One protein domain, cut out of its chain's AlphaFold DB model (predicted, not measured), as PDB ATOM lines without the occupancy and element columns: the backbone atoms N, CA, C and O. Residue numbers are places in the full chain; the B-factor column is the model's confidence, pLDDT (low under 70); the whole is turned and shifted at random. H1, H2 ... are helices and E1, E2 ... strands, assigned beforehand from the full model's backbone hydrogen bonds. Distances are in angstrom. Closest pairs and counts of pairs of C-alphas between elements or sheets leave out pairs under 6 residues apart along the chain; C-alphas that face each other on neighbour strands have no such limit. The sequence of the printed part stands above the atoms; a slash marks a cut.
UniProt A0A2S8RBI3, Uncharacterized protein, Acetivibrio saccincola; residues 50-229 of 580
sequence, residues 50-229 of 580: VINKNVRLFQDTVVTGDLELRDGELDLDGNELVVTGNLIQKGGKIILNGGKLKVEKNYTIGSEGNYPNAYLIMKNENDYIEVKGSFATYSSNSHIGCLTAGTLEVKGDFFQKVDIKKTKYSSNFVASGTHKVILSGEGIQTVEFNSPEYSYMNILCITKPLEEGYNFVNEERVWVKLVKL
ATOM      1  N   VAL A  50     150.713 192.879 196.649       92.31
ATOM      2  CA  VAL A  50     150.465 192.555 198.058       92.31
ATOM      3  C   VAL A  50     151.101 191.212 198.382       92.31
ATOM      4  O   VAL A  50     150.747 190.194 197.790       92.31
ATOM      5  N   ILE A  51     152.003 191.200 199.359       92.06
ATOM      6  CA  ILE A  51     152.653 189.999 199.882       92.06
ATOM      7  C   ILE A  51     152.063 189.685 201.257       92.06
ATOM      8  O   ILE A  51     152.016 190.537 202.141       92.06
ATOM      9  N   ASN A  52     151.582 188.460 201.440       92.56
ATOM     10  CA  ASN A  52     150.978 187.970 202.683       92.56
ATOM     11  C   ASN A  52     151.485 186.568 203.074       92.56
ATOM     12  O   ASN A  52     150.811 185.840 203.800       92.56
ATOM     13  N   LYS A  53     152.629 186.170 202.521       90.69
ATOM     14  CA  LYS A  53     153.287 184.873 202.700       90.69
ATOM     15  C   LYS A  53     154.786 185.044 202.467       90.69
ATOM     16  O   LYS A  53     155.206 186.076 201.955       90.69
ATOM     17  N   ASN A  54     155.568 184.015 202.774       94.00
ATOM     18  CA  ASN A  54     157.009 184.045 202.544       94.00
ATOM     19  C   ASN A  54     157.335 184.076 201.042       94.00
ATOM     20  O   ASN A  54     156.793 183.290 200.259       94.00
ATOM     21  N   VAL A  55     158.231 184.981 200.668       93.50
ATOM     22  CA  VAL A  55     158.732 185.251 199.323       93.50
ATOM     23  C   VAL A  55     160.241 185.441 199.419       93.50
ATOM     24  O   VAL A  55     160.721 186.230 200.225       93.50
ATOM     25  N   ARG A  56     160.983 184.733 198.572       94.62
ATOM     26  CA  ARG A  56     162.422 184.924 198.385       94.62
ATOM     27  C   ARG A  56     162.657 185.315 196.940       94.62
ATOM     28  O   ARG A  56     162.108 184.641 196.075       94.62
ATOM     29  N   LEU A  57     163.423 186.361 196.669       92.00
ATOM     30  CA  LEU A  57     163.829 186.688 195.306       92.00
ATOM     31  C   LEU A  57     164.960 185.762 194.859       92.00
ATOM     32  O   LEU A  57     165.805 185.370 195.652       92.00
ATOM     33  N   PHE A  58     164.960 185.418 193.574       90.31
ATOM     34  CA  PHE A  58     166.032 184.638 192.942       90.31
ATOM     35  C   PHE A  58     166.718 185.407 191.804       90.31
ATOM     36  O   PHE A  58     167.621 184.876 191.163       90.31
ATOM     37  N   GLN A  59     166.245 186.622 191.528       90.19
ATOM     38  CA  GLN A  59     166.754 187.534 190.513       90.19
ATOM     39  C   GLN A  59     166.297 188.959 190.836       90.19
ATOM     40  O   GLN A  59     165.331 189.156 191.588       90.19
ATOM     41  N   ASP A  60     166.931 189.933 190.194       93.69
ATOM     42  CA  ASP A  60     166.503 191.326 190.251       93.69
ATOM     43  C   ASP A  60     165.045 191.471 189.788       93.69
ATOM     44  O   ASP A  60     164.607 190.868 188.803       93.69
ATOM     45  N   THR A  61     164.262 192.247 190.533       93.50
ATOM     46  CA  THR A  61     162.808 192.336 190.381       93.50
ATOM     47  C   THR A  61     162.347 193.789 190.426       93.50
ATOM     48  O   THR A  61     162.796 194.580 191.252       93.50
ATOM     49  N   VAL A  62     161.392 194.145 189.564       93.06
ATOM     50  CA  VAL A  62     160.765 195.474 189.552       93.06
ATOM     51  C   VAL A  62     159.272 195.346 189.840       93.06
ATOM     52  O   VAL A  62     158.550 194.652 189.128       93.06
ATOM     53  N   VAL A  63     158.799 196.066 190.853       91.94
ATOM     54  CA  VAL A  63     157.385 196.284 191.159       91.94
ATOM     55  C   VAL A  63     156.958 197.634 190.600       91.94
ATOM     56  O   VAL A  63     157.320 198.693 191.118       91.94
ATOM     57  N   THR A  64     156.158 197.596 189.536       89.25
ATOM     58  CA  THR A  64     155.554 198.789 188.935       89.25
ATOM     59  C   THR A  64     154.312 199.207 189.731       89.25
ATOM     60  O   THR A  64     153.202 198.780 189.414       89.25
ATOM     61  N   GLY A  65     154.493 200.011 190.778       90.88
ATOM     62  CA  GLY A  65     153.423 200.473 191.667       90.88
ATOM     63  C   GLY A  65     153.806 200.386 193.141       90.88
ATOM     64  O   GLY A  65     154.987 200.290 193.475       90.88
ATOM     65  N   ASP A  66     152.804 200.438 194.018       95.50
ATOM     66  CA  ASP A  66     153.025 200.279 195.455       95.50
ATOM     67  C   ASP A  66     153.231 198.795 195.806       95.50
ATOM     68  O   ASP A  66     152.569 197.912 195.251       95.50
ATOM     69  N   LEU A  67     154.119 198.518 196.762       96.50
ATOM     70  CA  LEU A  67     154.330 197.191 197.339       96.50
ATOM     71  C   LEU A  67     153.845 197.187 198.792       96.50
ATOM     72  O   LEU A  67     154.326 197.960 199.613       96.50
ATOM     73  N   GLU A  68     152.917 196.297 199.131       96.75
ATOM     74  CA  GLU A  68     152.420 196.110 200.492       96.75
ATOM     75  C   GLU A  68     152.843 194.742 201.045       96.75
ATOM     76  O   GLU A  68     152.375 193.708 200.570       96.75
ATOM     77  N   LEU A  69     153.671 194.721 202.094       97.00
ATOM     78  CA  LEU A  69     153.964 193.504 202.858       97.00
ATOM     79  C   LEU A  69     153.035 193.441 204.074       97.00
ATOM     80  O   LEU A  69     153.208 194.191 205.031       97.00
ATOM     81  N   ARG A  70     152.030 192.565 204.037       94.69
ATOM     82  CA  ARG A  70     151.064 192.377 205.132       94.69
ATOM     83  C   ARG A  70     151.589 191.473 206.236       94.69
ATOM     84  O   ARG A  70     151.357 191.767 207.401       94.69
ATOM     85  N   ASP A  71     152.243 190.382 205.855       91.19
ATOM     86  CA  ASP A  71     152.802 189.376 206.759       91.19
ATOM     87  C   ASP A  71     153.791 188.471 205.996       91.19
ATOM     88  O   ASP A  71     153.871 188.541 204.766       91.19
ATOM     89  N   GLY A  72     154.504 187.599 206.711       93.12
ATOM     90  CA  GLY A  72     155.506 186.685 206.157       93.12
ATOM     91  C   GLY A  72     156.888 187.321 205.997       93.12
ATOM     92  O   GLY A  72     157.185 188.366 206.573       93.12
ATOM     93  N   GLU A  73     157.763 186.666 205.242       96.56
ATOM     94  CA  GLU A  73     159.134 187.124 204.990       96.56
ATOM     95  C   GLU A  73     159.311 187.505 203.516       96.56
ATOM     96  O   GLU A  73     158.954 186.723 202.644       96.56
ATOM     97  N   LEU A  74     159.857 188.689 203.241       97.62
ATOM     98  CA  LEU A  74     160.388 189.084 201.940       97.62
ATOM     99  C   LEU A  74     161.916 189.087 202.038       97.62
ATOM    100  O   LEU A  74     162.506 190.018 202.585       97.62
ATOM    101  N   ASP A  75     162.533 188.025 201.543       97.94
ATOM    102  CA  ASP A  75     163.983 187.856 201.482       97.94
ATOM    103  C   ASP A  75     164.482 188.223 200.080       97.94
ATOM    104  O   ASP A  75     164.058 187.617 199.095       97.94
ATOM    105  N   LEU A  76     165.351 189.228 199.962       97.69
ATOM    106  CA  LEU A  76     165.913 189.610 198.664       97.69
ATOM    107  C   LEU A  76     167.030 188.665 198.208       97.69
ATOM    108  O   LEU A  76     167.352 188.653 197.021       97.69
ATOM    109  N   ASP A  77     167.608 187.875 199.118       96.31
ATOM    110  CA  ASP A  77     168.669 186.902 198.829       96.31
ATOM    111  C   ASP A  77     169.833 187.474 198.001       96.31
ATOM    112  O   ASP A  77     170.344 186.826 197.088       96.31
ATOM    113  N   GLY A  78     170.218 188.725 198.266       95.06
ATOM    114  CA  GLY A  78     171.296 189.395 197.534       95.06
ATOM    115  C   GLY A  78     170.885 190.110 196.241       95.06
ATOM    116  O   GLY A  78     171.723 190.784 195.649       95.06
ATOM    117  N   ASN A  79     169.625 190.007 195.804       97.06
ATOM    118  CA  ASN A  79     169.138 190.616 194.559       97.06
ATOM    119  C   ASN A  79     168.642 192.060 194.752       97.06
ATOM    120  O   ASN A  79     168.415 192.520 195.877       97.06
ATOM    121  N   GLU A  80     168.444 192.775 193.645       97.94
ATOM    122  CA  GLU A  80     167.817 194.097 193.623       97.94
ATOM    123  C   GLU A  80     166.284 194.011 193.530       97.94
ATOM    124  O   GLU A  80     165.719 193.308 192.693       97.94
ATOM    125  N   LEU A  81     165.587 194.777 194.368       97.81
ATOM    126  CA  LEU A  81     164.151 195.022 194.280       97.81
ATOM    127  C   LEU A  81     163.894 196.513 194.079       97.81
ATOM    128  O   LEU A  81     164.183 197.319 194.961       97.81
ATOM    129  N   VAL A  82     163.287 196.879 192.952       97.44
ATOM    130  CA  VAL A  82     162.856 198.257 192.677       97.44
ATOM    131  C   VAL A  82     161.345 198.369 192.834       97.44
ATOM    132  O   VAL A  82     160.597 197.688 192.142       97.44
ATOM    133  N   VAL A  83     160.878 199.262 193.701       97.62
ATOM    134  CA  VAL A  83     159.466 199.619 193.881       97.62
ATOM    135  C   VAL A  83     159.261 201.028 193.337       97.62
ATOM    136  O   VAL A  83     159.748 202.002 193.911       97.62
ATOM    137  N   THR A  84     158.541 201.164 192.221       96.19
ATOM    138  CA  THR A  84     158.332 202.483 191.588       96.19
ATOM    139  C   THR A  84     157.300 203.350 192.325       96.19
ATOM    140  O   THR A  84     157.137 204.531 192.015       96.19
ATOM    141  N   GLY A  85     156.540 202.759 193.248       96.88
ATOM    142  CA  GLY A  85     155.604 203.432 194.144       96.88
ATOM    143  C   GLY A  85     156.107 203.478 195.588       96.88
ATOM    144  O   GLY A  85     157.305 203.560 195.850       96.88
ATOM    145  N   ASN A  86     155.170 203.456 196.531       98.38
ATOM    146  CA  ASN A  86     155.450 203.362 197.959       98.38
ATOM    147  C   ASN A  86     155.682 201.907 198.379       98.38
ATOM    148  O   ASN A  86     155.017 200.996 197.886       98.38
ATOM    149  N   LEU A  87     156.544 201.701 199.369       98.56
ATOM    150  CA  LEU A  87     156.651 200.441 200.094       98.56
ATOM    151  C   LEU A  87     155.937 200.573 201.442       98.56
ATOM    152  O   LEU A  87     156.281 201.426 202.256       98.56
ATOM    153  N   ILE A  88     154.939 199.727 201.688       98.06
ATOM    154  CA  ILE A  88     154.109 199.752 202.894       98.06
ATOM    155  C   ILE A  88     154.242 198.407 203.610       98.06
ATOM    156  O   ILE A  88     153.622 197.411 203.236       98.06
ATOM    157  N   GLN A  89     155.031 198.366 204.677       98.19
ATOM    158  CA  GLN A  89     155.211 197.174 205.495       98.19
ATOM    159  C   GLN A  89     154.223 197.185 206.666       98.19
ATOM    160  O   GLN A  89     154.447 197.824 207.691       98.19
ATOM    161  N   LYS A  90     153.108 196.468 206.521       96.69
ATOM    162  CA  LYS A  90     152.069 196.296 207.551       96.69
ATOM    163  C   LYS A  90     152.316 195.107 208.488       96.69
ATOM    164  O   LYS A  90     151.501 194.882 209.375       96.69
ATOM    165  N   GLY A  91     153.409 194.369 208.319       94.75
ATOM    166  CA  GLY A  91     153.789 193.224 209.149       94.75
ATOM    167  C   GLY A  91     154.992 192.489 208.564       94.75
ATOM    168  O   GLY A  91     155.603 192.960 207.602       94.75
ATOM    169  N   GLY A  92     155.339 191.340 209.140       96.50
ATOM    170  CA  GLY A  92     156.360 190.457 208.576       96.50
ATOM    171  C   GLY A  92     157.791 191.009 208.616       96.50
ATOM    172  O   GLY A  92     158.098 191.966 209.330       96.50
ATOM    173  N   LYS A  93     158.694 190.393 207.850       98.44
ATOM    174  CA  LYS A  93     160.117 190.758 207.787       98.44
ATOM    175  C   LYS A  93     160.532 191.104 206.365       98.44
ATOM    176  O   LYS A  93     160.179 190.376 205.447       98.44
ATOM    177  N   ILE A  94     161.336 192.149 206.206       98.62
ATOM    178  CA  ILE A  94     162.116 192.396 204.987       98.62
ATOM    179  C   ILE A  94     163.583 192.115 205.318       98.62
ATOM    180  O   ILE A  94     164.107 192.667 206.288       98.62
ATOM    181  N   ILE A  95     164.216 191.227 204.553       98.69
ATOM    182  CA  ILE A  95     165.585 190.742 204.764       98.69
ATOM    183  C   ILE A  95     166.385 191.006 203.488       98.69
ATOM    184  O   ILE A  95     165.987 190.563 202.416       98.69
ATOM    185  N   LEU A  96     167.494 191.741 203.597       98.44
ATOM    186  CA  LEU A  96     168.251 192.189 202.421       98.44
ATOM    187  C   LEU A  96     169.282 191.145 201.952       98.44
ATOM    188  O   LEU A  96     169.398 190.907 200.753       98.44
ATOM    189  N   ASN A  97     169.993 190.482 202.872       97.25
ATOM    190  CA  ASN A  97     170.950 189.398 202.572       97.25
ATOM    191  C   ASN A  97     172.012 189.743 201.496       97.25
ATOM    192  O   ASN A  97     172.380 188.917 200.667       97.25
ATOM    193  N   GLY A  98     172.543 190.961 201.532       97.44
ATOM    194  CA  GLY A  98     173.484 191.550 200.574       97.44
ATOM    195  C   GLY A  98     172.816 192.252 199.388       97.44
ATOM    196  O   GLY A  98     173.520 192.681 198.477       97.44
ATOM    197  N   GLY A  99     171.483 192.316 199.373       98.12
ATOM    198  CA  GLY A  99     170.678 192.838 198.275       98.12
ATOM    199  C   GLY A  99     170.414 194.336 198.357       98.12
ATOM    200  O   GLY A  99     170.762 195.015 199.330       98.12
ATOM    201  N   LYS A 100     169.753 194.845 197.315       98.75
ATOM    202  CA  LYS A 100     169.421 196.266 197.171       98.75
ATOM    203  C   LYS A 100     167.917 196.469 197.116       98.75
ATOM    204  O   LYS A 100     167.229 195.786 196.371       98.75
ATOM    205  N   LEU A 101     167.400 197.436 197.858       98.81
ATOM    206  CA  LEU A 101     165.997 197.833 197.806       98.81
ATOM    207  C   LEU A 101     165.891 199.300 197.412       98.81
ATOM    208  O   LEU A 101     166.293 200.177 198.168       98.81
ATOM    209  N   LYS A 102     165.305 199.581 196.254       98.75
ATOM    210  CA  LYS A 102     165.062 200.945 195.789       98.75
ATOM    211  C   LYS A 102     163.576 201.259 195.834       98.75
ATOM    212  O   LYS A 102     162.775 200.538 195.249       98.75
ATOM    213  N   VAL A 103     163.203 202.346 196.497       98.81
ATOM    214  CA  VAL A 103     161.822 202.823 196.617       98.81
ATOM    215  C   VAL A 103     161.751 204.235 196.047       98.81
ATOM    216  O   VAL A 103     162.316 205.172 196.606       98.81
ATOM    217  N   GLU A 104     161.055 204.402 194.922       98.44
ATOM    218  CA  GLU A 104     160.963 205.691 194.212       98.44
ATOM    219  C   GLU A 104     160.049 206.707 194.925       98.44
ATOM    220  O   GLU A 104     160.044 207.890 194.585       98.44
ATOM    221  N   LYS A 105     159.271 206.269 195.925       98.69
ATOM    222  CA  LYS A 105     158.476 207.139 196.807       98.69
ATOM    223  C   LYS A 105     158.814 206.882 198.278       98.69
ATOM    224  O   LYS A 105     159.987 206.848 198.636       98.69
ATOM    225  N   ASN A 106     157.808 206.732 199.142       98.81
ATOM    226  CA  ASN A 106     157.997 206.574 200.581       98.81
ATOM    227  C   ASN A 106     158.111 205.099 200.973       98.81
ATOM    228  O   ASN A 106     157.424 204.246 200.404       98.81
ATOM    229  N   TYR A 107     158.911 204.817 202.000       98.81
ATOM    230  CA  TYR A 107     158.929 203.521 202.672       98.81
ATOM    231  C   TYR A 107     158.422 203.677 204.107       98.81
ATOM    232  O   TYR A 107     159.068 204.303 204.946       98.81
ATOM    233  N   THR A 108     157.267 203.077 204.393       98.62
ATOM    234  CA  THR A 108     156.634 203.131 205.710       98.62
ATOM    235  C   THR A 108     156.471 201.735 206.307       98.62
ATOM    236  O   THR A 108     155.858 200.855 205.699       98.62
ATOM    237  N   ILE A 109     156.955 201.539 207.533       98.50
ATOM    238  CA  ILE A 109     156.651 200.376 208.370       98.50
ATOM    239  C   ILE A 109     155.502 200.756 209.305       98.50
ATOM    240  O   ILE A 109     155.707 201.486 210.267       98.50
ATOM    241  N   GLY A 110     154.291 200.271 209.038       96.06
ATOM    242  CA  GLY A 110     153.074 200.646 209.764       96.06
ATOM    243  C   GLY A 110     152.498 201.999 209.343       96.06
ATOM    244  O   GLY A 110     152.663 202.427 208.205       96.06
ATOM    245  N   SER A 111     151.760 202.642 210.243       94.25
ATOM    246  CA  SER A 111     151.247 204.010 210.104       94.25
ATOM    247  C   SER A 111     150.713 204.506 211.450       94.25
ATOM    248  O   SER A 111     150.549 203.730 212.393       94.25
ATOM    249  N   GLU A 112     150.338 205.781 211.544       90.88
ATOM    250  CA  GLU A 112     149.587 206.253 212.707       90.88
ATOM    251  C   GLU A 112     148.289 205.438 212.872       90.88
ATOM    252  O   GLU A 112     147.561 205.179 211.910       90.88
ATOM    253  N   GLY A 113     148.044 204.948 214.089       88.88
ATOM    254  CA  GLY A 113     146.924 204.053 214.398       88.88
ATOM    255  C   GLY A 113     147.124 202.581 214.004       88.88
ATOM    256  O   GLY A 113     146.292 201.755 214.377       88.88
ATOM    257  N   ASN A 114     148.216 202.223 213.319       91.44
ATOM    258  CA  ASN A 114     148.550 200.845 212.951       91.44
ATOM    259  C   ASN A 114     150.044 200.554 213.182       91.44
ATOM    260  O   ASN A 114     150.889 200.889 212.355       91.44
ATOM    261  N   TYR A 115     150.353 199.884 214.296       93.50
ATOM    262  CA  TYR A 115     151.718 199.658 214.782       93.50
ATOM    263  C   TYR A 115     152.095 198.173 214.699       93.50
ATOM    264  O   TYR A 115     151.940 197.438 215.682       93.50
ATOM    265  N   PRO A 116     152.534 197.680 213.532       94.88
ATOM    266  CA  PRO A 116     152.664 196.254 213.295       94.88
ATOM    267  C   PRO A 116     153.905 195.645 213.946       94.88
ATOM    268  O   PRO A 116     154.910 196.317 214.201       94.88
ATOM    269  N   ASN A 117     153.858 194.328 214.134       94.44
ATOM    270  CA  ASN A 117     155.007 193.513 214.513       94.44
ATOM    271  C   ASN A 117     155.837 193.220 213.254       94.44
ATOM    272  O   ASN A 117     155.674 192.177 212.624       94.44
ATOM    273  N   ALA A 118     156.672 194.177 212.853       97.19
ATOM    274  CA  ALA A 118     157.403 194.161 211.595       97.19
ATOM    275  C   ALA A 118     158.912 194.296 211.836       97.19
ATOM    276  O   ALA A 118     159.335 194.976 212.765       97.19
ATOM    277  N   TYR A 119     159.725 193.663 210.996       98.31
ATOM    278  CA  TYR A 119     161.182 193.765 211.062       98.31
ATOM    279  C   TYR A 119     161.763 194.208 209.724       98.31
ATOM    280  O   TYR A 119     161.360 193.726 208.666       98.31
ATOM    281  N   LEU A 120     162.758 195.085 209.797       98.62
ATOM    282  CA  LEU A 120     163.672 195.383 208.705       98.62
ATOM    283  C   LEU A 120     165.043 194.863 209.128       98.62
ATOM    284  O   LEU A 120     165.512 195.216 210.211       98.62
ATOM    285  N   ILE A 121     165.639 193.984 208.328       98.81
ATOM    286  CA  ILE A 121     166.860 193.265 208.693       98.81
ATOM    287  C   ILE A 121     167.965 193.595 207.690       98.81
ATOM    288  O   ILE A 121     167.923 193.140 206.547       98.81
ATOM    289  N   MET A 122     168.963 194.345 208.166       98.75
ATOM    290  CA  MET A 122     170.179 194.738 207.454       98.75
ATOM    291  C   MET A 122     171.400 194.350 208.297       98.75
ATOM    292  O   MET A 122     171.667 194.923 209.358       98.75
ATOM    293  N   LYS A 123     172.101 193.302 207.870       98.56
ATOM    294  CA  LYS A 123     173.198 192.655 208.609       98.56
ATOM    295  C   LYS A 123     174.463 192.459 207.782       98.56
ATOM    296  O   LYS A 123     175.487 192.092 208.351       98.56
ATOM    297  N   ASN A 124     174.400 192.685 206.475       98.44
ATOM    298  CA  ASN A 124     175.519 192.591 205.552       98.44
ATOM    299  C   ASN A 124     175.991 194.000 205.162       98.44
ATOM    300  O   ASN A 124     175.173 194.891 204.965       98.44
ATOM    301  N   GLU A 125     177.301 194.206 205.009       98.25
ATOM    302  CA  GLU A 125     177.861 195.493 204.559       98.25
ATOM    303  C   GLU A 125     177.353 195.919 203.175       98.25
ATOM    304  O   GLU A 125     177.270 197.110 202.888       98.25
ATOM    305  N   ASN A 126     176.985 194.947 202.337       97.50
ATOM    306  CA  ASN A 126     176.435 195.186 201.006       97.50
ATOM    307  C   ASN A 126     174.919 195.453 201.011       97.50
ATOM    308  O   ASN A 126     174.382 195.790 199.958       97.50
ATOM    309  N   ASP A 127     174.232 195.312 202.153       98.88
ATOM    310  CA  ASP A 127     172.810 195.656 202.249       98.88
ATOM    311  C   ASP A 127     172.631 197.144 201.953       98.88
ATOM    312  O   ASP A 127     173.232 197.999 202.613       98.88
ATOM    313  N   TYR A 128     171.778 197.468 200.986       98.81
ATOM    314  CA  TYR A 128     171.536 198.853 200.602       98.81
ATOM    315  C   TYR A 128     170.052 199.112 200.373       98.81
ATOM    316  O   TYR A 128     169.377 198.365 199.667       98.81
ATOM    317  N   ILE A 129     169.541 200.189 200.957       98.88
ATOM    318  CA  ILE A 129     168.186 200.677 200.719       98.88
ATOM    319  C   ILE A 129     168.275 202.130 200.272       98.88
ATOM    320  O   ILE A 129     168.851 202.942 200.987       98.88
ATOM    321  N   GLU A 130     167.669 202.465 199.138       98.88
ATOM    322  CA  GLU A 130     167.468 203.848 198.701       98.88
ATOM    323  C   GLU A 130     165.978 204.187 198.736       98.88
ATOM    324  O   GLU A 130     165.174 203.565 198.042       98.88
ATOM    325  N   VAL A 131     165.610 205.209 199.505       98.88
ATOM    326  CA  VAL A 131     164.256 205.767 199.555       98.88
ATOM    327  C   VAL A 131     164.302 207.181 198.979       98.88
ATOM    328  O   VAL A 131     164.857 208.097 199.589       98.88
ATOM    329  N   LYS A 132     163.728 207.373 197.786       98.62
ATOM    330  CA  LYS A 132     163.675 208.691 197.127       98.62
ATOM    331  C   LYS A 132     162.727 209.664 197.835       98.62
ATOM    332  O   LYS A 132     162.914 210.872 197.732       98.62
ATOM    333  N   GLY A 133     161.715 209.149 198.530       98.62
ATOM    334  CA  GLY A 133     160.846 209.908 199.428       98.62
ATOM    335  C   GLY A 133     161.270 209.786 200.893       98.62
ATOM    336  O   GLY A 133     162.450 209.634 201.208       98.62
ATOM    337  N   SER A 134     160.291 209.843 201.793       98.88
ATOM    338  CA  SER A 134     160.495 209.750 203.240       98.88
ATOM    339  C   SER A 134     160.494 208.301 203.735       98.88
ATOM    340  O   SER A 134     159.784 207.439 203.204       98.88
ATOM    341  N   PHE A 135     161.248 208.049 204.803       98.88
ATOM    342  CA  PHE A 135     161.220 206.798 205.556       98.88
ATOM    343  C   PHE A 135     160.518 207.005 206.899       98.88
ATOM    344  O   PHE A 135     160.817 207.957 207.622       98.88
ATOM    345  N   ALA A 136     159.616 206.097 207.266       98.62
ATOM    346  CA  ALA A 136     158.982 206.132 208.578       98.62
ATOM    347  C   ALA A 136     158.780 204.735 209.172       98.62
ATOM    348  O   ALA A 136     158.290 203.829 208.500       98.62
ATOM    349  N   THR A 137     159.082 204.568 210.461       98.19
ATOM    350  CA  THR A 137     158.808 203.329 211.201       98.19
ATOM    351  C   THR A 137     157.882 203.561 212.390       98.19
ATOM    352  O   THR A 137     158.123 204.408 213.247       98.19
ATOM    353  N   TYR A 138     156.820 202.761 212.431       97.12
ATOM    354  CA  TYR A 138     155.805 202.657 213.476       97.12
ATOM    355  C   TYR A 138     155.775 201.230 214.052       97.12
ATOM    356  O   TYR A 138     154.756 200.792 214.584       97.12
ATOM    357  N   SER A 139     156.845 200.437 213.906       95.88
ATOM    358  CA  SER A 139     156.789 199.051 214.380       95.88
ATOM    359  C   SER A 139     156.672 198.964 215.905       95.88
ATOM    360  O   SER A 139     157.264 199.760 216.632       95.88
ATOM    361  N   SER A 140     155.931 197.969 216.391       93.81
ATOM    362  CA  SER A 140     155.901 197.605 217.814       93.81
ATOM    363  C   SER A 140     157.083 196.718 218.223       93.81
ATOM    364  O   SER A 140     157.341 196.553 219.415       93.81
ATOM    365  N   ASN A 141     157.800 196.133 217.260       94.44
ATOM    366  CA  ASN A 141     158.928 195.256 217.539       94.44
ATOM    367  C   ASN A 141     160.228 196.042 217.715       94.44
ATOM    368  O   ASN A 141     160.439 197.074 217.088       94.44
ATOM    369  N   SER A 142     161.113 195.505 218.555       95.62
ATOM    370  CA  SER A 142     162.469 196.025 218.720       95.62
ATOM    371  C   SER A 142     163.363 195.599 217.558       95.62
ATOM    372  O   SER A 142     163.446 194.411 217.253       95.62
ATOM    373  N   HIS A 143     164.089 196.545 216.968       97.62
ATOM    374  CA  HIS A 143     165.087 196.305 215.922       97.62
ATOM    375  C   HIS A 143     166.500 196.098 216.475       97.62
ATOM    376  O   HIS A 143     167.456 196.063 215.700       97.62
ATOM    377  N   ILE A 144     166.660 195.912 217.791       97.81
ATOM    378  CA  ILE A 144     167.953 195.544 218.385       97.81
ATOM    379  C   ILE A 144     168.499 194.296 217.679       97.81
ATOM    380  O   ILE A 144     167.838 193.260 217.597       97.81
ATOM    381  N   GLY A 145     169.714 194.408 217.138       97.88
ATOM    382  CA  GLY A 145     170.363 193.332 216.389       97.88
ATOM    383  C   GLY A 145     169.766 193.056 215.003       97.88
ATOM    384  O   GLY A 145     170.123 192.045 214.403       97.88
ATOM    385  N   CYS A 146     168.867 193.906 214.494       98.44
ATOM    386  CA  CYS A 146     168.319 193.810 213.136       98.44
ATOM    387  C   CYS A 146     169.042 194.726 212.142       98.44
ATOM    388  O   CYS A 146     169.168 194.344 210.985       98.44
ATOM    389  N   LEU A 147     169.524 195.887 212.593       98.69
ATOM    390  CA  LEU A 147     170.212 196.899 211.784       98.69
ATOM    391  C   LEU A 147     171.680 197.004 212.241       98.69
ATOM    392  O   LEU A 147     172.031 197.865 213.047       98.69
ATOM    393  N   THR A 148     172.530 196.066 211.819       98.75
ATOM    394  CA  THR A 148     173.921 195.941 212.312       98.75
ATOM    395  C   THR A 148     174.989 196.282 211.272       98.75
ATOM    396  O   THR A 148     176.124 196.560 211.653       98.75
ATOM    397  N   ALA A 149     174.645 196.258 209.984       98.44
ATOM    398  CA  ALA A 149     175.504 196.667 208.871       98.44
ATOM    399  C   ALA A 149     174.647 197.154 207.691       98.44
ATOM    400  O   ALA A 149     173.419 197.083 207.759       98.44
ATOM    401  N   GLY A 150     175.283 197.646 206.629       98.62
ATOM    402  CA  GLY A 150     174.592 198.142 205.438       98.62
ATOM    403  C   GLY A 150     174.193 199.615 205.528       98.62
ATOM    404  O   GLY A 150     174.518 200.314 206.491       98.62
ATOM    405  N   THR A 151     173.525 200.111 204.490       98.88
ATOM    406  CA  THR A 151     173.223 201.539 204.321       98.88
ATOM    407  C   THR A 151     171.762 201.778 203.956       98.88
ATOM    408  O   THR A 151     171.287 201.277 202.941       98.88
ATOM    409  N   LEU A 152     171.074 202.594 204.752       98.88
ATOM    410  CA  LEU A 152     169.763 203.163 204.436       98.88
ATOM    411  C   LEU A 152     169.935 204.623 203.994       98.88
ATOM    412  O   LEU A 152     170.193 205.498 204.815       98.88
ATOM    413  N   GLU A 153     169.800 204.897 202.703       98.88
ATOM    414  CA  GLU A 153     169.801 206.244 202.134       98.88
ATOM    415  C   GLU A 153     168.370 206.771 201.979       98.88
ATOM    416  O   GLU A 153     167.517 206.118 201.377       98.88
ATOM    417  N   VAL A 154     168.106 207.964 202.511       98.88
ATOM    418  CA  VAL A 154     166.792 208.617 202.497       98.88
ATOM    419  C   VAL A 154     166.933 210.031 201.944       98.88
ATOM    420  O   VAL A 154     167.737 210.828 202.438       98.88
ATOM    421  N   LYS A 155     166.137 210.351 200.921       98.69
ATOM    422  CA  LYS A 155     166.118 211.676 200.277       98.69
ATOM    423  C   LYS A 155     164.996 212.589 200.780       98.69
ATOM    424  O   LYS A 155     165.083 213.798 200.600       98.69
ATOM    425  N   GLY A 156     163.962 212.036 201.406       98.56
ATOM    426  CA  GLY A 156     162.925 212.783 202.121       98.56
ATOM    427  C   GLY A 156     163.167 212.829 203.629       98.56
ATOM    428  O   GLY A 156     164.299 212.761 204.100       98.56
ATOM    429  N   ASP A 157     162.093 212.916 204.401       98.81
ATOM    430  CA  ASP A 157     162.158 212.976 205.862       98.81
ATOM    431  C   ASP A 157     162.391 211.598 206.499       98.81
ATOM    432  O   ASP A 157     162.102 210.555 205.904       98.81
ATOM    433  N   PHE A 158     162.866 211.595 207.744       98.81
ATOM    434  CA  PHE A 158     163.083 210.387 208.532       98.81
ATOM    435  C   PHE A 158     162.280 210.430 209.835       98.81
ATOM    436  O   PHE A 158     162.500 211.287 210.693       98.81
ATOM    437  N   PHE A 159     161.403 209.445 210.030       98.50
ATOM    438  CA  PHE A 159     160.542 209.383 211.207       98.50
ATOM    439  C   PHE A 159     160.644 208.051 211.950       98.50
ATOM    440  O   PHE A 159     160.360 206.981 211.412       98.50
ATOM    441  N   GLN A 160     160.941 208.127 213.242       97.62
ATOM    442  CA  GLN A 160     160.718 207.046 214.192       97.62
ATOM    443  C   GLN A 160     159.527 207.420 215.076       97.62
ATOM    444  O   GLN A 160     159.537 208.433 215.774       97.62
ATOM    445  N   LYS A 161     158.472 206.606 215.031       96.06
ATOM    446  CA  LYS A 161     157.189 206.893 215.677       96.06
ATOM    447  C   LYS A 161     156.772 205.759 216.604       96.06
ATOM    448  O   LYS A 161     157.126 204.594 216.402       96.06
ATOM    449  N   VAL A 162     155.998 206.108 217.630       92.06
ATOM    450  CA  VAL A 162     155.478 205.164 218.633       92.06
ATOM    451  C   VAL A 162     153.992 205.376 218.872       92.06
ATOM    452  O   VAL A 162     153.473 206.474 218.683       92.06
ATOM    453  N   ASP A 163     153.300 204.332 219.328       89.62
ATOM    454  CA  ASP A 163     151.930 204.470 219.818       89.62
ATOM    455  C   ASP A 163     151.954 205.127 221.199       89.62
ATOM    456  O   ASP A 163     151.931 204.442 222.224       89.62
ATOM    457  N   ILE A 164     151.993 206.464 221.224       82.75
ATOM    458  CA  ILE A 164     152.095 207.273 222.452       82.75
ATOM    459  C   ILE A 164     150.956 206.951 223.439       82.75
ATOM    460  O   ILE A 164     151.106 207.141 224.647       82.75
ATOM    461  N   LYS A 165     149.821 206.416 222.958       84.25
ATOM    462  CA  LYS A 165     148.702 205.991 223.814       84.25
ATOM    463  C   LYS A 165     148.999 204.705 224.594       84.25
ATOM    464  O   LYS A 165     148.364 204.482 225.621       84.25
ATOM    465  N   LYS A 166     149.922 203.860 224.121       83.50
ATOM    466  CA  LYS A 166     150.294 202.578 224.750       83.50
ATOM    467  C   LYS A 166     151.639 202.626 225.464       83.50
ATOM    468  O   LYS A 166     151.760 202.094 226.561       83.50
ATOM    469  N   THR A 167     152.648 203.221 224.840       80.00
ATOM    470  CA  THR A 167     154.002 203.337 225.390       80.00
ATOM    471  C   THR A 167     154.670 204.594 224.848       80.00
ATOM    472  O   THR A 167     154.423 205.003 223.717       80.00
ATOM    473  N   LYS A 168     155.538 205.206 225.654       76.44
ATOM    474  CA  LYS A 168     156.401 206.313 225.215       76.44
ATOM    475  C   LYS A 168     157.775 205.844 224.741       76.44
ATOM    476  O   LYS A 168     158.559 206.654 224.260       76.44
ATOM    477  N   TYR A 169     158.061 204.551 224.883       83.12
ATOM    478  CA  TYR A 169     159.368 203.965 224.622       83.12
ATOM    479  C   TYR A 169     159.233 202.868 223.576       83.12
ATOM    480  O   TYR A 169     158.428 201.944 223.735       83.12
ATOM    481  N   SER A 170     160.028 202.973 222.517       88.62
ATOM    482  CA  SER A 170     160.184 201.930 221.513       88.62
ATOM    483  C   SER A 170     161.623 201.885 221.021       88.62
ATOM    484  O   SER A 170     162.243 202.921 220.787       88.62
ATOM    485  N   SER A 171     162.119 200.669 220.821       94.75
ATOM    486  CA  SER A 171     163.412 200.373 220.197       94.75
ATOM    487  C   SER A 171     163.232 199.905 218.748       94.75
ATOM    488  O   SER A 171     163.949 199.024 218.282       94.75
ATOM    489  N   ASN A 172     162.236 200.451 218.040       95.75
ATOM    490  CA  ASN A 172     161.871 200.074 216.667       95.75
ATOM    491  C   ASN A 172     162.746 200.720 215.575       95.75
ATOM    492  O   ASN A 172     162.486 200.555 214.381       95.75
ATOM    493  N   PHE A 173     163.778 201.461 215.980       97.94
ATOM    494  CA  PHE A 173     164.906 201.804 215.129       97.94
ATOM    495  C   PHE A 173     166.176 201.883 215.980       97.94
ATOM    496  O   PHE A 173     166.569 202.953 216.432       97.94
ATOM    497  N   VAL A 174     166.807 200.738 216.240       98.00
ATOM    498  CA  VAL A 174     168.095 200.675 216.949       98.00
ATOM    499  C   VAL A 174     169.140 200.097 216.018       98.00
ATOM    500  O   VAL A 174     169.214 198.882 215.823       98.00
ATOM    501  N   ALA A 175     169.939 200.985 215.434       98.31
ATOM    502  CA  ALA A 175     171.075 200.596 214.616       98.31
ATOM    503  C   ALA A 175     172.337 200.406 215.470       98.31
ATOM    504  O   ALA A 175     172.512 201.035 216.512       98.31
ATOM    505  N   SER A 176     173.246 199.548 215.013       98.56
ATOM    506  CA  SER A 176     174.533 199.272 215.665       98.56
ATOM    507  C   SER A 176     175.593 198.857 214.637       98.56
ATOM    508  O   SER A 176     175.319 198.840 213.436       98.56
ATOM    509  N   GLY A 177     176.807 198.538 215.097       98.38
ATOM    510  CA  GLY A 177     177.880 198.016 214.247       98.38
ATOM    511  C   GLY A 177     178.369 199.040 213.224       98.38
ATOM    512  O   GLY A 177     178.900 200.086 213.594       98.38
ATOM    513  N   THR A 178     178.199 198.735 211.944       98.44
ATOM    514  CA  THR A 178     178.607 199.571 210.801       98.44
ATOM    515  C   THR A 178     177.417 200.168 210.056       98.44
ATOM    516  O   THR A 178     177.623 200.904 209.093       98.44
ATOM    517  N   HIS A 179     176.183 199.908 210.508       98.81
ATOM    518  CA  HIS A 179     174.977 200.380 209.832       98.81
ATOM    519  C   HIS A 179     174.958 201.911 209.703       98.81
ATOM    520  O   HIS A 179     175.113 202.635 210.698       98.81
ATOM    521  N   LYS A 180     174.705 202.386 208.481       98.75
ATOM    522  CA  LYS A 180     174.639 203.804 208.119       98.75
ATOM    523  C   LYS A 180     173.222 204.225 207.765       98.75
ATOM    524  O   LYS A 180     172.492 203.492 207.105       98.75
ATOM    525  N   VAL A 181     172.874 205.445 208.151       98.88
ATOM    526  CA  VAL A 181     171.777 206.196 207.540       98.88
ATOM    527  C   VAL A 181     172.382 207.378 206.799       98.88
ATOM    528  O   VAL A 181     173.128 208.141 207.405       98.88
ATOM    529  N   ILE A 182     172.092 207.526 205.507       98.75
ATOM    530  CA  ILE A 182     172.497 208.692 204.713       98.75
ATOM    531  C   ILE A 182     171.267 209.568 204.490       98.75
ATOM    532  O   ILE A 182     170.272 209.098 203.945       98.75
ATOM    533  N   LEU A 183     171.344 210.840 204.875       98.62
ATOM    534  CA  LEU A 183     170.338 211.842 204.532       98.62
ATOM    535  C   LEU A 183     170.866 212.686 203.363       98.62
ATOM    536  O   LEU A 183     171.730 213.542 203.566       98.62
ATOM    537  N   SER A 184     170.395 212.392 202.145       97.88
ATOM    538  CA  SER A 184     170.942 212.918 200.877       97.88
ATOM    539  C   SER A 184     169.937 213.716 200.033       97.88
ATOM    540  O   SER A 184     170.090 213.852 198.817       97.88
ATOM    541  N   GLY A 185     168.868 214.198 200.658       97.00
ATOM    542  CA  GLY A 185     167.832 215.010 200.033       97.00
ATOM    543  C   GLY A 185     168.319 216.405 199.665       97.00
ATOM    544  O   GLY A 185     169.069 217.032 200.412       97.00
ATOM    545  N   GLU A 186     167.853 216.926 198.531       93.00
ATOM    546  CA  GLU A 186     168.200 218.281 198.084       93.00
ATOM    547  C   GLU A 186     167.582 219.344 199.014       93.00
ATOM    548  O   GLU A 186     168.284 220.235 199.491       93.00
ATOM    549  N   GLY A 187     166.299 219.203 199.370       94.69
ATOM    550  CA  GLY A 187     165.590 220.089 200.307       94.69
ATOM    551  C   GLY A 187     165.911 219.832 201.786       94.69
ATOM    552  O   GLY A 187     166.586 218.859 202.121       94.69
ATOM    553  N   ILE A 188     165.433 220.702 202.683       97.38
ATOM    554  CA  ILE A 188     165.563 220.503 204.139       97.38
ATOM    555  C   ILE A 188     164.880 219.186 204.529       97.38
ATOM    556  O   ILE A 188     163.693 219.017 204.256       97.38
ATOM    557  N   GLN A 189     165.617 218.273 205.167       98.44
ATOM    558  CA  GLN A 189     165.078 216.995 205.646       98.44
ATOM    559  C   GLN A 189     164.770 217.076 207.141       98.44
ATOM    560  O   GLN A 189     165.633 217.433 207.946       98.44
ATOM    561  N   THR A 190     163.551 216.713 207.524       98.56
ATOM    562  CA  THR A 190     163.136 216.634 208.926       98.56
ATOM    563  C   THR A 190     163.461 215.261 209.501       98.56
ATOM    564  O   THR A 190     163.167 214.232 208.889       98.56
ATOM    565  N   VAL A 191     164.041 215.241 210.701       98.50
ATOM    566  CA  VAL A 191     164.323 214.018 211.459       98.50
ATOM    567  C   VAL A 191     163.648 214.105 212.820       98.50
ATOM    568  O   VAL A 191     163.898 215.034 213.589       98.50
ATOM    569  N   GLU A 192     162.805 213.124 213.133       98.00
ATOM    570  CA  GLU A 192     162.098 213.065 214.414       98.00
ATOM    571  C   GLU A 192     162.022 211.630 214.937       98.00
ATOM    572  O   GLU A 192     161.571 210.713 214.246       98.00
ATOM    573  N   PHE A 193     162.413 211.458 216.195       97.44
ATOM    574  CA  PHE A 193     162.251 210.242 216.978       97.44
ATOM    575  C   PHE A 193     161.294 210.518 218.134       97.44
ATOM    576  O   PHE A 193     161.496 211.438 218.920       97.44
ATOM    577  N   ASN A 194     160.244 209.719 218.287       95.38
ATOM    578  CA  ASN A 194     159.375 209.803 219.464       95.38
ATOM    579  C   ASN A 194     159.983 209.142 220.709       95.38
ATOM    580  O   ASN A 194     159.504 209.385 221.814       95.38
ATOM    581  N   SER A 195     161.028 208.327 220.546       93.75
ATOM    582  CA  SER A 195     161.763 207.702 221.651       93.75
ATOM    583  C   SER A 195     163.284 207.832 221.460       93.75
ATOM    584  O   SER A 195     163.948 206.805 221.304       93.75
ATOM    585  N   PRO A 196     163.848 209.057 221.459       94.12
ATOM    586  CA  PRO A 196     165.270 209.298 221.170       94.12
ATOM    587  C   PRO A 196     166.227 208.589 222.150       94.12
ATOM    588  O   PRO A 196     167.313 208.176 221.755       94.12
ATOM    589  N   GLU A 197     165.793 208.334 223.388       92.88
ATOM    590  CA  GLU A 197     166.552 207.558 224.384       92.88
ATOM    591  C   GLU A 197     166.674 206.052 224.048       92.88
ATOM    592  O   GLU A 197     167.581 205.372 224.530       92.88
ATOM    593  N   TYR A 198     165.751 205.501 223.247       94.75
ATOM    594  CA  TYR A 198     165.609 204.050 223.012       94.75
ATOM    595  C   TYR A 198     165.778 203.633 221.554       94.75
ATOM    596  O   TYR A 198     165.940 202.439 221.292       94.75
ATOM    597  N   SER A 199     165.694 204.584 220.627       97.00
ATOM    598  CA  SER A 199     165.878 204.405 219.191       97.00
ATOM    599  C   SER A 199     166.835 205.472 218.678       97.00
ATOM    600  O   SER A 199     166.682 206.649 218.984       97.00
ATOM    601  N   TYR A 200     167.814 205.050 217.889       97.81
ATOM    602  CA  TYR A 200     168.851 205.914 217.346       97.81
ATOM    603  C   TYR A 200     169.498 205.279 216.113       97.81
ATOM    604  O   TYR A 200     169.509 204.059 215.908       97.81
ATOM    605  N   MET A 201     170.084 206.139 215.292       98.50
ATOM    606  CA  MET A 201     170.975 205.764 214.203       98.50
ATOM    607  C   MET A 201     172.368 205.449 214.759       98.50
ATOM    608  O   MET A 201     172.831 206.062 215.715       98.50
ATOM    609  N   ASN A 202     173.092 204.516 214.153       98.50
ATOM    610  CA  ASN A 202     174.460 204.245 214.580       98.50
ATOM    611  C   ASN A 202     175.429 205.238 213.929       98.50
ATOM    612  O   ASN A 202     175.968 206.113 214.603       98.50
ATOM    613  N   ILE A 203     175.586 205.164 212.607       98.75
ATOM    614  CA  ILE A 203     176.335 206.155 211.833       98.75
ATOM    615  C   ILE A 203     175.335 206.973 211.020       98.75
ATOM    616  O   ILE A 203     174.676 206.437 210.132       98.75
ATOM    617  N   LEU A 204     175.226 208.263 211.321       98.44
ATOM    618  CA  LEU A 204     174.506 209.222 210.494       98.44
ATOM    619  C   LEU A 204     175.493 209.883 209.529       98.44
ATOM    620  O   LEU A 204     176.493 210.463 209.950       98.44
ATOM    621  N   CYS A 205     175.198 209.797 208.242       98.19
ATOM    622  CA  CYS A 205     175.906 210.466 207.167       98.19
ATOM    623  C   CYS A 205     175.041 211.605 206.616       98.19
ATOM    624  O   CYS A 205     173.884 211.386 206.258       98.19
ATOM    625  N   ILE A 206     175.609 212.803 206.516       97.00
ATOM    626  CA  ILE A 206     174.936 213.995 205.984       97.00
ATOM    627  C   ILE A 206     175.695 214.545 204.779       97.00
ATOM    628  O   ILE A 206     176.923 214.500 204.745       97.00
ATOM    629  N   THR A 207     174.970 215.069 203.797       94.81
ATOM    630  CA  THR A 207     175.521 215.627 202.550       94.81
ATOM    631  C   THR A 207     175.459 217.155 202.505       94.81
ATOM    632  O   THR A 207     175.799 217.747 201.488       94.81
ATOM    633  N   LYS A 208     174.992 217.791 203.584       91.06
ATOM    634  CA  LYS A 208     174.867 219.247 203.748       91.06
ATOM    635  C   LYS A 208     175.253 219.656 205.178       91.06
ATOM    636  O   LYS A 208     175.240 218.793 206.060       91.06
ATOM    637  N   PRO A 209     175.549 220.934 205.455       88.81
ATOM    638  CA  PRO A 209     175.701 221.421 206.826       88.81
ATOM    639  C   PRO A 209     174.453 221.151 207.684       88.81
ATOM    640  O   PRO A 209     173.326 221.258 207.196       88.81
ATOM    641  N   LEU A 210     174.651 220.803 208.966       88.75
ATOM    642  CA  LEU A 210     173.557 220.483 209.904       88.75
ATOM    643  C   LEU A 210     172.538 221.624 210.019       88.75
ATOM    644  O   LEU A 210     171.342 221.365 209.964       88.75
ATOM    645  N   GLU A 211     173.032 222.859 210.121       84.56
ATOM    646  CA  GLU A 211     172.227 224.067 210.354       84.56
ATOM    647  C   GLU A 211     171.464 224.556 209.111       84.56
ATOM    648  O   GLU A 211     170.578 225.400 209.212       84.56
ATOM    649  N   GLU A 212     171.801 224.040 207.927       87.69
ATOM    650  CA  GLU A 212     171.231 224.498 206.651       87.69
ATOM    651  C   GLU A 212     170.345 223.434 206.002       87.69
ATOM    652  O   GLU A 212     169.309 223.732 205.407       87.69
ATOM    653  N   GLY A 213     170.776 222.173 206.074       92.31
ATOM    654  CA  GLY A 213     170.187 221.080 205.312       92.31
ATOM    655  C   GLY A 213     169.159 220.246 206.066       92.31
ATOM    656  O   GLY A 213     168.486 219.432 205.426       92.31
ATOM    657  N   TYR A 214     169.047 220.404 207.388       96.62
ATOM    658  CA  TYR A 214     168.330 219.462 208.243       96.62
ATOM    659  C   TYR A 214     167.566 220.159 209.366       96.62
ATOM    660  O   TYR A 214     168.011 221.152 209.927       96.62
ATOM    661  N   ASN A 215     166.419 219.588 209.721       97.31
ATOM    662  CA  ASN A 215     165.618 219.997 210.868       97.31
ATOM    663  C   ASN A 215     165.495 218.814 211.839       97.31
ATOM    664  O   ASN A 215     164.658 217.927 211.648       97.31
ATOM    665  N   PHE A 216     166.343 218.778 212.867       96.62
ATOM    666  CA  PHE A 216     166.254 217.781 213.935       96.62
ATOM    667  C   PHE A 216     165.260 218.261 214.992       96.62
ATOM    668  O   PHE A 216     165.522 219.213 215.718       96.62
ATOM    669  N   VAL A 217     164.106 217.595 215.074       96.94
ATOM    670  CA  VAL A 217     163.010 217.989 215.978       96.94
ATOM    671  C   VAL A 217     163.345 217.696 217.445       96.94
ATOM    672  O   VAL A 217     162.818 218.333 218.353       96.94
ATOM    673  N   ASN A 218     164.198 216.703 217.690       94.75
ATOM    674  CA  ASN A 218     164.608 216.305 219.029       94.75
ATOM    675  C   ASN A 218     165.709 217.218 219.578       94.75
ATOM    676  O   ASN A 218     166.674 217.503 218.878       94.75
ATOM    677  N   GLU A 219     165.612 217.582 220.860       89.94
ATOM    678  CA  GLU A 219     166.722 218.224 221.586       89.94
ATOM    679  C   GLU A 219     167.898 217.252 221.788       89.94
ATOM    680  O   GLU A 219     169.064 217.643 221.771       89.94
ATOM    681  N   GLU A 220     167.592 215.965 221.970       90.31
ATOM    682  CA  GLU A 220     168.585 214.911 222.131       90.31
ATOM    683  C   GLU A 220     169.100 214.390 220.788       90.31
ATOM    684  O   GLU A 220     168.372 214.253 219.802       90.31
ATOM    685  N   ARG A 221     170.378 214.008 220.780       93.75
ATOM    686  CA  ARG A 221     171.036 213.431 219.612       93.75
ATOM    687  C   ARG A 221     170.510 212.024 219.319       93.75
ATOM    688  O   ARG A 221     170.735 211.106 220.099       93.75
ATOM    689  N   VAL A 222     169.941 211.825 218.131       96.62
ATOM    690  CA  VAL A 222     169.379 210.533 217.674       96.62
ATOM    691  C   VAL A 222     170.370 209.676 216.875       96.62
ATOM    692  O   VAL A 222     169.975 208.839 216.064       96.62
ATOM    693  N   TRP A 223     171.675 209.882 217.073       97.88
ATOM    694  CA  TRP A 223     172.737 209.100 216.436       97.88
ATOM    695  C   TRP A 223     173.929 208.842 217.366       97.88
ATOM    696  O   TRP A 223     174.130 209.562 218.345       97.88
ATOM    697  N   VAL A 224     174.763 207.841 217.053       97.81
ATOM    698  CA  VAL A 224     176.003 207.548 217.804       97.81
ATOM    699  C   VAL A 224     177.207 208.295 217.220       97.81
ATOM    700  O   VAL A 224     177.928 208.973 217.960       97.81
ATOM    701  N   LYS A 225     177.414 208.209 215.900       97.75
ATOM    702  CA  LYS A 225     178.505 208.854 215.150       97.75
ATOM    703  C   LYS A 225     177.946 209.672 213.987       97.75
ATOM    704  O   LYS A 225     177.074 209.190 213.272       97.75
ATOM    705  N   LEU A 226     178.480 210.875 213.782       96.62
ATOM    706  CA  LEU A 226     178.197 211.716 212.617       96.62
ATOM    707  C   LEU A 226     179.355 211.634 211.615       96.62
ATOM    708  O   LEU A 226     180.519 211.661 212.015       96.62
ATOM    709  N   VAL A 227     179.038 211.553 210.328       95.56
ATOM    710  CA  VAL A 227     179.984 211.625 209.210       95.56
ATOM    711  C   VAL A 227     179.472 212.668 208.219       95.56
ATOM    712  O   VAL A 227     178.337 212.580 207.755       95.56
ATOM    713  N   LYS A 228     180.307 213.652 207.890       92.50
ATOM    714  CA  LYS A 228     180.018 214.656 206.860       92.50
ATOM    715  C   LYS A 228     180.535 214.128 205.526       92.50
ATOM    716  O   LYS A 228     181.674 213.679 205.451       92.50
ATOM    717  N   LEU A 229     179.684 214.126 204.508       89.38
ATOM    718  CA  LEU A 229     180.006 213.723 203.136       89.38
ATOM    719  C   LEU A 229     180.133 214.951 202.219       89.38
ATOM    720  O   LEU A 229     179.789 214.888 201.044       89.38
TER     721      LEU A 229
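AT A GLANCE: This is residues 50 to 229 of the 580 residues of an uncharacterized protein of Acetivibrio saccincola (UniProt A0A2S8RBI3). The chain is wound in stacked turns, a solenoid whose turns follow one another along its longest axis from E1 and E2 at one end to E17, E18 and the short helix H1 at the other. One wall is the parallel sheet E1 E4 E7 E10 E12 E14 E16 E18, a second wall the parallel sheet E2 E5 E8 E11 E13 E15 E17, and a third side has the small parallel sheet E3 E6 E9 in the early turns and loops in the later ones. The printed part has 180 residues with eighteen named strands and one named helix, in the chain order E1 to E16, H1, E17, E18. The class is mostly strand, though under half of the residues are in named elements. The whole is compact, with a radius of gyration of the C-alphas of 15.1 A and spans of 42 by 38 by 28 A.

IN THESE COORDINATES: The largest sheet has E1 at residues 61 to 63, E4 at 80 to 83, E7 at 100 to 103, E10 at 128 to 131, E12 at 151 to 154, E14 at 180 to 183, E16 at 201 to 206 and E18 at 223 to 228. E1 begins at C-alpha 61 (162.808, 192.336, 190.381), and E18 ends at C-alpha 228 (180.018, 214.656, 206.860). E16 and E18, the longest strands by residues, measure 12.3 A and 13.3 A from first to last C-alpha. The second sheet has E2 at residues 67 to 69, E5 at 87 to 89, E8 at 107 to 109, E11 at 135 to 137, E13 at 158 to 160, E15 at 189 to 193 and E17 at 214 to 216. E15 measures 13.5 A. The third has E3 at residues 73 to 75, E6 at 92 to 95 and E9 at 118 to 121. H1, residues 210 to 213, begins at C-alpha 210 (173.557, 220.483, 209.904).

HOW THE PARTS SIT: The largest sheet is twisted, with edge strands E1 and E18. Its neighbours E7 and E10 are parallel at 4 degrees, with N 101 and O 128 2.8 A apart, within hydrogen-bond range. E14 and E16 are parallel at 37 degrees, with N 181 and O 203 2.9 A apart. The second sheet has edge strands E2 and E17; its E11 and E13 are parallel at 1 degree, with N 137 and O 159 2.9 A apart. E15 is staggered, pairing with E17 over residues 189 to 191 and with E13 over residues 191 to 193. These two sheets form a sandwich, two sheets face to face, with strands at 58 degrees to each other and best planes 29 degrees apart. The closest C-alphas of E8 and E10 are those of Tyr 107 and Val 131, 6.6 A apart. In the third sheet E6 and E9 are parallel at 9 degrees, with N 94 and O 119 2.9 A apart. The closest C-alphas of E8 and E9 are those of Ile 109 and Ala 118, 7.0 A apart. Residues 50 to 51 pair with residues 68 to 69 of E2, and residues 55 to 56 with residues 74 to 75 of E3, both parallel. H1 is not on the second sheet, but only just, with 4 pairs of C-alphas within 10 A; it is too short for an O i to N i+4 pair, and its one O i to N i+3 pair is not within range.

THE WHOLE: The C-alphas farthest apart are those of Lys 53 and Glu 211, at 44.2 A. The printed part has no cut. The links E11 to E12, residues 138 to 150, and E13 to E14, residues 161 to 179, are long. The mean pLDDT of the printed part is 95.7, and no printed residue is under 70.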